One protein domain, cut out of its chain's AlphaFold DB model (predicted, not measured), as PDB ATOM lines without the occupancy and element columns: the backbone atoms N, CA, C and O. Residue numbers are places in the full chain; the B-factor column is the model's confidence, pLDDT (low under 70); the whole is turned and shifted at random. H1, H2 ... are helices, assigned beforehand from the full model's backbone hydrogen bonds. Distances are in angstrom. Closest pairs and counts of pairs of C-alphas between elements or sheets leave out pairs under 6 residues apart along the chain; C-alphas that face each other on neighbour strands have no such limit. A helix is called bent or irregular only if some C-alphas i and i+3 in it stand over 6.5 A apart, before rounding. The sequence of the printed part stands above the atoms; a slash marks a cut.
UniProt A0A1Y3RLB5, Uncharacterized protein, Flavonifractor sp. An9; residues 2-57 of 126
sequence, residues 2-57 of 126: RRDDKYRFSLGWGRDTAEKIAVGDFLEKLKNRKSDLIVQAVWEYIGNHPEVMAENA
ATOM      1  N   ARG A   2     196.731 206.344 294.431       48.81
ATOM      2  CA  ARG A   2     197.157 206.269 293.025       48.81
ATOM      3  C   ARG A   2     196.042 205.609 292.213       48.81
ATOM      4  O   ARG A   2     195.921 204.390 292.196       48.81
ATOM      5  N   ARG A   3     195.182 206.423 291.624       53.34
ATOM      6  CA  ARG A   3     194.381 206.042 290.472       53.34
ATOM      7  C   ARG A   3     194.826 207.007 289.393       53.34
ATOM      8  O   ARG A   3     194.883 208.205 289.659       53.34
ATOM      9  N   ASP A   4     195.190 206.450 288.255       56.84
ATOM     10  CA  ASP A   4     195.762 207.125 287.098       56.84
ATOM     11  C   ASP A   4     197.286 207.310 287.200       56.84
ATOM     12  O   ASP A   4     197.853 207.721 288.209       56.84
ATOM     13  N   ASP A   5     197.943 206.963 286.105       83.00
ATOM     14  CA  ASP A   5     199.346 207.119 285.700       83.00
ATOM     15  C   ASP A   5     199.934 208.538 285.832       83.00
ATOM     16  O   ASP A   5     201.053 208.803 285.391       83.00
ATOM     17  N   LYS A   6     199.201 209.465 286.450       83.62
ATOM     18  CA  LYS A   6     199.524 210.884 286.524       83.62
ATOM     19  C   LYS A   6     199.318 211.428 287.927       83.62
ATOM     20  O   LYS A   6     198.360 211.102 288.627       83.62
ATOM     21  N   TYR A   7     200.189 212.350 288.307       84.81
ATOM     22  CA  TYR A   7     199.990 213.153 289.502       84.81
ATOM     23  C   TYR A   7     199.118 214.362 289.160       84.81
ATOM     24  O   TYR A   7     199.386 215.079 288.196       84.81
ATOM     25  N   ARG A   8     198.060 214.597 289.945       85.25
ATOM     26  CA  ARG A   8     197.192 215.770 289.802       85.25
ATOM     27  C   ARG A   8     197.190 216.570 291.094       85.25
ATOM     28  O   ARG A   8     196.760 216.073 292.130       85.25
ATOM     29  N   PHE A   9     197.610 217.824 290.989       84.69
ATOM     30  CA  PHE A   9     197.593 218.796 292.075       84.69
ATOM     31  C   PHE A   9     196.845 220.050 291.623       84.69
ATOM     32  O   PHE A   9     196.899 220.419 290.449       84.69
ATOM     33  N   SER A  10     196.146 220.693 292.555       85.81
ATOM     34  CA  SER A  10     195.535 222.005 292.340       85.81
ATOM     35  C   SER A  10     196.410 223.053 293.013       85.81
ATOM     36  O   SER A  10     196.680 222.940 294.206       85.81
ATOM     37  N   LEU A  11     196.845 224.062 292.258       87.69
ATOM     38  CA  LEU A  11     197.637 225.180 292.765       87.69
ATOM     39  C   LEU A  11     196.783 226.450 292.714       87.69
ATOM     40  O   LEU A  11     196.223 226.771 291.667       87.69
ATOM     41  N   GLY A  12     196.671 227.150 293.840       88.00
ATOM     42  CA  GLY A  12     195.940 228.409 293.948       88.00
ATOM     43  C   GLY A  12     196.610 229.327 294.962       88.00
ATOM     44  O   GLY A  12     197.062 228.869 296.009       88.00
ATOM     45  N   TRP A  13     196.702 230.613 294.635       90.38
ATOM     46  CA  TRP A  13     197.288 231.637 295.494       90.38
ATOM     47  C   TRP A  13     196.562 232.973 295.309       90.38
ATOM     48  O   TRP A  13     195.860 233.186 294.319       90.38
ATOM     49  N   GLY A  14     196.701 233.861 296.296       89.19
ATOM     50  CA  GLY A  14     196.144 235.212 296.242       89.19
ATOM     51  C   GLY A  14     196.855 236.102 295.220       89.19
ATOM     52  O   GLY A  14     197.988 235.844 294.829       89.19
ATOM     53  N   ARG A  15     196.200 237.185 294.798       90.06
ATOM     54  CA  ARG A  15     196.783 238.217 293.918       90.06
ATOM     55  C   ARG A  15     197.280 239.428 294.717       90.06
ATOM     56  O   ARG A  15     197.162 240.561 294.274       90.06
ATOM     57  N   ASP A  16     197.782 239.187 295.923       89.38
ATOM     58  CA  ASP A  16     198.112 240.211 296.922       89.38
ATOM     59  C   ASP A  16     199.423 240.964 296.641       89.38
ATOM     60  O   ASP A  16     199.614 242.069 297.139       89.38
ATOM     61  N   THR A  17     200.307 240.409 295.810       88.56
ATOM     62  CA  THR A  17     201.600 241.019 295.454       88.56
ATOM     63  C   THR A  17     201.786 241.081 293.940       88.56
ATOM     64  O   THR A  17     201.314 240.187 293.235       88.56
ATOM     65  N   ALA A  18     202.560 242.056 293.453       87.06
ATOM     66  CA  ALA A  18     202.905 242.179 292.033       87.06
ATOM     67  C   ALA A  18     203.559 240.906 291.460       87.06
ATOM     68  O   ALA A  18     203.212 240.487 290.360       87.06
ATOM     69  N   GLU A  19     204.427 240.244 292.233       88.44
ATOM     70  CA  GLU A  19     205.059 238.973 291.858       88.44
ATOM     71  C   GLU A  19     204.014 237.879 291.589       88.44
ATOM     72  O   GLU A  19     203.947 237.319 290.496       88.44
ATOM     73  N   LYS A  20     203.126 237.632 292.559       89.88
ATOM     74  CA  LYS A  20     202.024 236.665 292.431       89.88
ATOM     75  C   LYS A  20     201.109 236.939 291.237       89.88
ATOM     76  O   LYS A  20     200.639 235.984 290.617       89.88
ATOM     77  N   ILE A  21     200.850 238.213 290.924       91.75
ATOM     78  CA  ILE A  21     200.074 238.617 289.742       91.75
ATOM     79  C   ILE A  21     200.840 238.267 288.465       91.75
ATOM     80  O   ILE A  21     200.288 237.584 287.606       91.75
ATOM     81  N   ALA A  22     202.109 238.668 288.361       91.88
ATOM     82  CA  ALA A  22     202.935 238.420 287.183       91.88
ATOM     83  C   ALA A  22     203.098 236.918 286.893       91.88
ATOM     84  O   ALA A  22     202.952 236.491 285.746       91.88
ATOM     85  N   VAL A  23     203.332 236.107 287.931       92.25
ATOM     86  CA  VAL A  23     203.409 234.642 287.819       92.25
ATOM     87  C   VAL A  23     202.072 234.057 287.358       92.25
ATOM     88  O   VAL A  23     202.054 233.206 286.468       92.25
ATOM     89  N   GLY A  24     200.951 234.526 287.916       92.44
ATOM     90  CA  GLY A  24     199.608 234.111 287.498       92.44
ATOM     91  C   GLY A  24     199.350 234.386 286.020       92.44
ATOM     92  O   GLY A  24     199.063 233.459 285.261       92.44
ATOM     93  N   ASP A  25     199.547 235.633 285.592       94.06
ATOM     94  CA  ASP A  25     199.327 236.062 284.210       94.06
ATOM     95  C   ASP A  25     200.256 235.315 283.229       94.06
ATOM     96  O   ASP A  25     199.860 234.964 282.113       94.06
ATOM     97  N   PHE A  26     201.500 235.035 283.633       93.50
ATOM     98  CA  PHE A  26     202.441 234.245 282.840       93.50
ATOM     99  C   PHE A  26     201.975 232.794 282.675       93.50
ATOM    100  O   PHE A  26     201.927 232.282 281.554       93.50
ATOM    101  N   LEU A  27     201.574 232.137 283.765       92.50
ATOM    102  CA  LEU A  27     201.078 230.764 283.719       92.50
ATOM    103  C   LEU A  27     199.781 230.660 282.904       92.50
ATOM    104  O   LEU A  27     199.605 229.704 282.145       92.50
ATOM    105  N   GLU A  28     198.886 231.645 282.979       91.31
ATOM    106  CA  GLU A  28     197.680 231.679 282.145       91.31
ATOM    107  C   GLU A  28     198.006 231.702 280.644       91.31
ATOM    108  O   GLU A  28     197.430 230.914 279.881       91.31
ATOM    109  N   LYS A  29     199.000 232.499 280.222       94.25
ATOM    110  CA  LYS A  29     199.469 232.555 278.823       94.25
ATOM    111  C   LYS A  29     199.983 231.208 278.304       94.25
ATOM    112  O   LYS A  29     199.858 230.928 277.111       94.25
ATOM    113  N   LEU A  30     200.512 230.345 279.175       91.38
ATOM    114  CA  LEU A  30     201.069 229.037 278.803       91.38
ATOM    115  C   LEU A  30     200.018 227.949 278.524       91.38
ATOM    116  O   LEU A  30     200.374 226.872 278.038       91.38
ATOM    117  N   LYS A  31     198.725 228.200 278.786       90.00
ATOM    118  CA  LYS A  31     197.613 227.265 278.517       90.00
ATOM    119  C   LYS A  31     197.877 225.851 279.064       90.00
ATOM    120  O   LYS A  31     197.895 225.670 280.276       90.00
ATOM    121  N   ASN A  32     198.031 224.840 278.215       89.62
ATOM    122  CA  ASN A  32     198.212 223.443 278.618       89.62
ATOM    123  C   ASN A  32     199.637 223.110 279.090       89.62
ATOM    124  O   ASN A  32     199.817 222.064 279.695       89.62
ATOM    125  N   ARG A  33     200.623 223.996 278.890       91.12
ATOM    126  CA  ARG A  33     202.031 223.768 279.273       91.12
ATOM    127  C   ARG A  33     202.391 224.245 280.681       91.12
ATOM    128  O   ARG A  33     203.556 224.241 281.061       91.12
ATOM    129  N   LYS A  34     201.392 224.663 281.467       92.00
ATOM    130  CA  LYS A  34     201.587 225.083 282.863       92.00
ATOM    131  C   LYS A  34     202.237 223.984 283.700       92.00
ATOM    132  O   LYS A  34     203.170 224.263 284.440       92.00
ATOM    133  N   SER A  35     201.743 222.751 283.579       90.12
ATOM    134  CA  SER A  35     202.263 221.610 284.339       90.12
ATOM    135  C   SER A  35     203.732 221.352 284.041       90.12
ATOM    136  O   SER A  35     204.496 221.131 284.973       90.12
ATOM    137  N   ASP A  36     204.134 221.437 282.774       91.81
ATOM    138  CA  ASP A  36     205.494 221.104 282.346       91.81
ATOM    139  C   ASP A  36     206.510 222.087 282.932       91.81
ATOM    140  O   ASP A  36     207.528 221.667 283.476       91.81
ATOM    141  N   LEU A  37     206.191 223.387 282.904       93.25
ATOM    142  CA  LEU A  37     207.029 224.413 283.523       93.25
ATOM    143  C   LEU A  37     207.164 224.189 285.034       93.25
ATOM    144  O   LEU A  37     208.266 224.258 285.566       93.25
ATOM    145  N   ILE A  38     206.053 223.922 285.726       92.44
ATOM    146  CA  ILE A  38     206.072 223.711 287.179       92.44
ATOM    147  C   ILE A  38     206.893 222.468 287.532       92.44
ATOM    148  O   ILE A  38     207.685 222.511 288.467       92.44
ATOM    149  N   VAL A  39     206.752 221.379 286.773       92.50
ATOM    150  CA  VAL A  39     207.550 220.163 286.979       92.50
ATOM    151  C   VAL A  39     209.036 220.440 286.760       92.50
ATOM    152  O   VAL A  39     209.843 220.017 287.582       92.50
ATOM    153  N   GLN A  40     209.405 221.180 285.709       93.69
ATOM    154  CA  GLN A  40     210.800 221.553 285.461       93.69
ATOM    155  C   GLN A  40     211.372 222.440 286.570       93.69
ATOM    156  O   GLN A  40     212.440 222.132 287.088       93.69
ATOM    157  N   ALA A  41     210.647 223.479 286.987       92.88
ATOM    158  CA  ALA A  41     211.091 224.382 288.047       92.88
ATOM    159  C   ALA A  41     211.264 223.654 289.391       92.88
ATOM    160  O   ALA A  41     212.235 223.880 290.110       92.88
ATOM    161  N   VAL A  42     210.347 222.741 289.728       91.56
ATOM    162  CA  VAL A  42     210.456 221.921 290.942       91.56
ATOM    163  C   VAL A  42     211.620 220.932 290.834       91.56
ATOM    164  O   VAL A  42     212.335 220.740 291.811       91.56
ATOM    165  N   TRP A  43     211.844 220.326 289.665       93.56
ATOM    166  CA  TRP A  43     212.985 219.437 289.438       93.56
ATOM    167  C   TRP A  43     214.324 220.166 289.585       93.56
ATOM    168  O   TRP A  43     215.223 219.666 290.256       93.56
ATOM    169  N   GLU A  44     214.438 221.365 289.017       93.88
ATOM    170  CA  GLU A  44     215.611 222.226 289.175       93.88
ATOM    171  C   GLU A  44     215.830 222.611 290.643       93.88
ATOM    172  O   GLU A  44     216.945 222.504 291.150       93.88
ATOM    173  N   TYR A  45     214.759 222.966 291.359       90.38
ATOM    174  CA  TYR A  45     214.830 223.255 292.790       90.38
ATOM    175  C   TYR A  45     215.361 222.062 293.594       90.38
ATOM    176  O   TYR A  45     216.258 222.233 294.412       90.38
ATOM    177  N   ILE A  46     214.869 220.850 293.328       90.50
ATOM    178  CA  ILE A  46     215.357 219.619 293.971       90.50
ATOM    179  C   ILE A  46     216.829 219.365 293.632       90.50
ATOM    180  O   ILE A  46     217.594 218.963 294.505       90.50
ATOM    181  N   GLY A  47     217.236 219.598 292.381       89.38
ATOM    182  CA  GLY A  47     218.627 219.449 291.952       89.38
ATOM    183  C   GLY A  47     219.581 220.392 292.688       89.38
ATOM    184  O   GLY A  47     220.674 219.979 293.066       89.38
ATOM    185  N   ASN A  48     219.145 221.629 292.939       90.19
ATOM    186  CA  ASN A  48     219.917 222.634 293.674       90.19
ATOM    187  C   ASN A  48     219.844 222.459 295.203       90.19
ATOM    188  O   ASN A  48     220.715 222.962 295.911       90.19
ATOM    189  N   HIS A  49     218.831 221.742 295.701       86.75
ATOM    190  CA  HIS A  49     218.555 221.528 297.124       86.75
ATOM    191  C   HIS A  49     218.285 220.045 297.434       86.75
ATOM    192  O   HIS A  49     217.154 219.687 297.779       86.75
ATOM    193  N   PRO A  50     219.281 219.146 297.331       85.50
ATOM    194  CA  PRO A  50     219.080 217.710 297.552       85.50
ATOM    195  C   PRO A  50     218.589 217.372 298.971       85.50
ATOM    196  O   PRO A  50     217.964 216.329 299.177       85.50
ATOM    197  N   GLU A  51     218.805 218.256 299.948       86.12
ATOM    198  CA  GLU A  51     218.317 218.135 301.323       86.12
ATOM    199  C   GLU A  51     216.793 217.987 301.420       86.12
ATOM    200  O   GLU A  51     216.304 217.382 302.373       86.12
ATOM    201  N   VAL A  52     216.031 218.472 300.433       83.25
ATOM    202  CA  VAL A  52     214.559 218.393 300.430       83.25
ATOM    203  C   VAL A  52     214.033 216.972 300.225       83.25
ATOM    204  O   VAL A  52     212.861 216.716 300.488       83.25
ATOM    205  N   MET A  53     214.885 216.051 299.765       81.75
ATOM    206  CA  MET A  53     214.555 214.637 299.557       81.75
ATOM    207  C   MET A  53     214.934 213.746 300.747       81.75
ATOM    208  O   MET A  53     214.678 212.543 300.711       81.75
ATOM    209  N   ALA A  54     215.537 214.303 301.803       84.00
ATOM    210  CA  ALA A  54     215.863 213.539 303.002       84.00
ATOM    211  C   ALA A  54     214.596 213.163 303.794       84.00
ATOM    212  O   ALA A  54     213.656 213.948 303.906       84.00
ATOM    213  N   GLU A  55     214.594 211.976 304.406       74.38
ATOM    214  CA  GLU A  55     213.418 211.357 305.050       74.38
ATOM    215  C   GLU A  55     212.793 212.203 306.185       74.38
ATOM    216  O   GLU A  55     211.603 212.089 306.460       74.38
ATOM    217  N   ASN A  56     213.568 213.117 306.786       73.12
ATOM    218  CA  ASN A  56     213.134 214.024 307.859       73.12
ATOM    219  C   ASN A  56     213.198 215.516 307.471       73.12
ATOM    220  O   ASN A  56     213.259 216.387 308.344       73.12
ATOM    221  N   ALA A  57     213.228 215.838 306.175       69.06
ATOM    222  CA  ALA A  57     213.323 217.217 305.708       69.06
ATOM    223  C   ALA A  57     212.025 217.995 305.979       69.06
ATOM    224  O   ALA A  57     210.963 217.703 305.426       69.06
TER     225      ALA A  57
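AT A GLANCE: This is residues 2 to 57 of the 126 residues of an uncharacterized protein of Flavonifractor sp. An9 (UniProt A0A1Y3RLB5). A long arm without a named element, residues 2 to 17, leads into an open V of two helices, H1 and H2, which meet at a corner where H1 ends and H2 begins; the small helix H3 follows at the far end of H2. The frame is loose, with few contacts between its parts, and residues 2 to 7 stick out as a free end. The printed part has 56 residues with three named helices, in the order H1, H2, H3, and no named strand; the class is all helix. The radius of gyration of the C-alphas is 14.1 A, which is loose for this size, and the C-alphas span 34 by 29 by 18 A along their three main axes.

HOW THE PARTS SIT: Residues 2 to 17 come first, and of these residues 2 to 7 stand free. H1, residues 18 to 29, follows, and after it H2, residues 31 to 48. H1 and H2 are close but not clearly touching; their closest C-alphas, those of Leu 27 and Lys 34, are 5.8 A apart. Their lines stand at a steep tilt of 54 degrees, and they run opposite ways. H3, residues 50 to 53, is close to H2 but not clearly touching it; their closest C-alphas, those of Ile 46 and Val 52, are 6.6 A apart. H1 and H3 are apart. Residues 39 to 57, of which 39 to 48 belong to H2 and 50 to 53 to H3, stand free. In H1 every O i to N i+4 pair is within hydrogen-bond range, in H2 12 of 14 are, and H3 is too short for such a pair.

IN THESE COORDINATES: H1 runs from Ala 18, C-alpha at (202.905, 242.179, 292.033), to Lys 29 and measures 16.7 A from first to last C-alpha. H2 runs from Lys 31, C-alpha at (197.613, 227.265, 278.517), to Asn 48 and measures 27.4 A. H2 is irregular: C-alphas 32 and 35 are 7.2 A apart. H3 runs from Pro 50 to Met 53, C-alpha at (214.555, 214.637, 299.557), and measures 5.8 A.

THE WHOLE: The two C-alphas farthest apart are those of Arg 3 and Ala 18, at 37.2 A, and those of Arg 2 and Ala 57 are 23.3 A apart. The printed part has no cut. The links from H1 to H2 and from H2 to H3 are tight, with one residue each. The mean pLDDT of the printed part is 86.7; residues 2 to 4 and residue 57 are under 70, where the model's confidence is low.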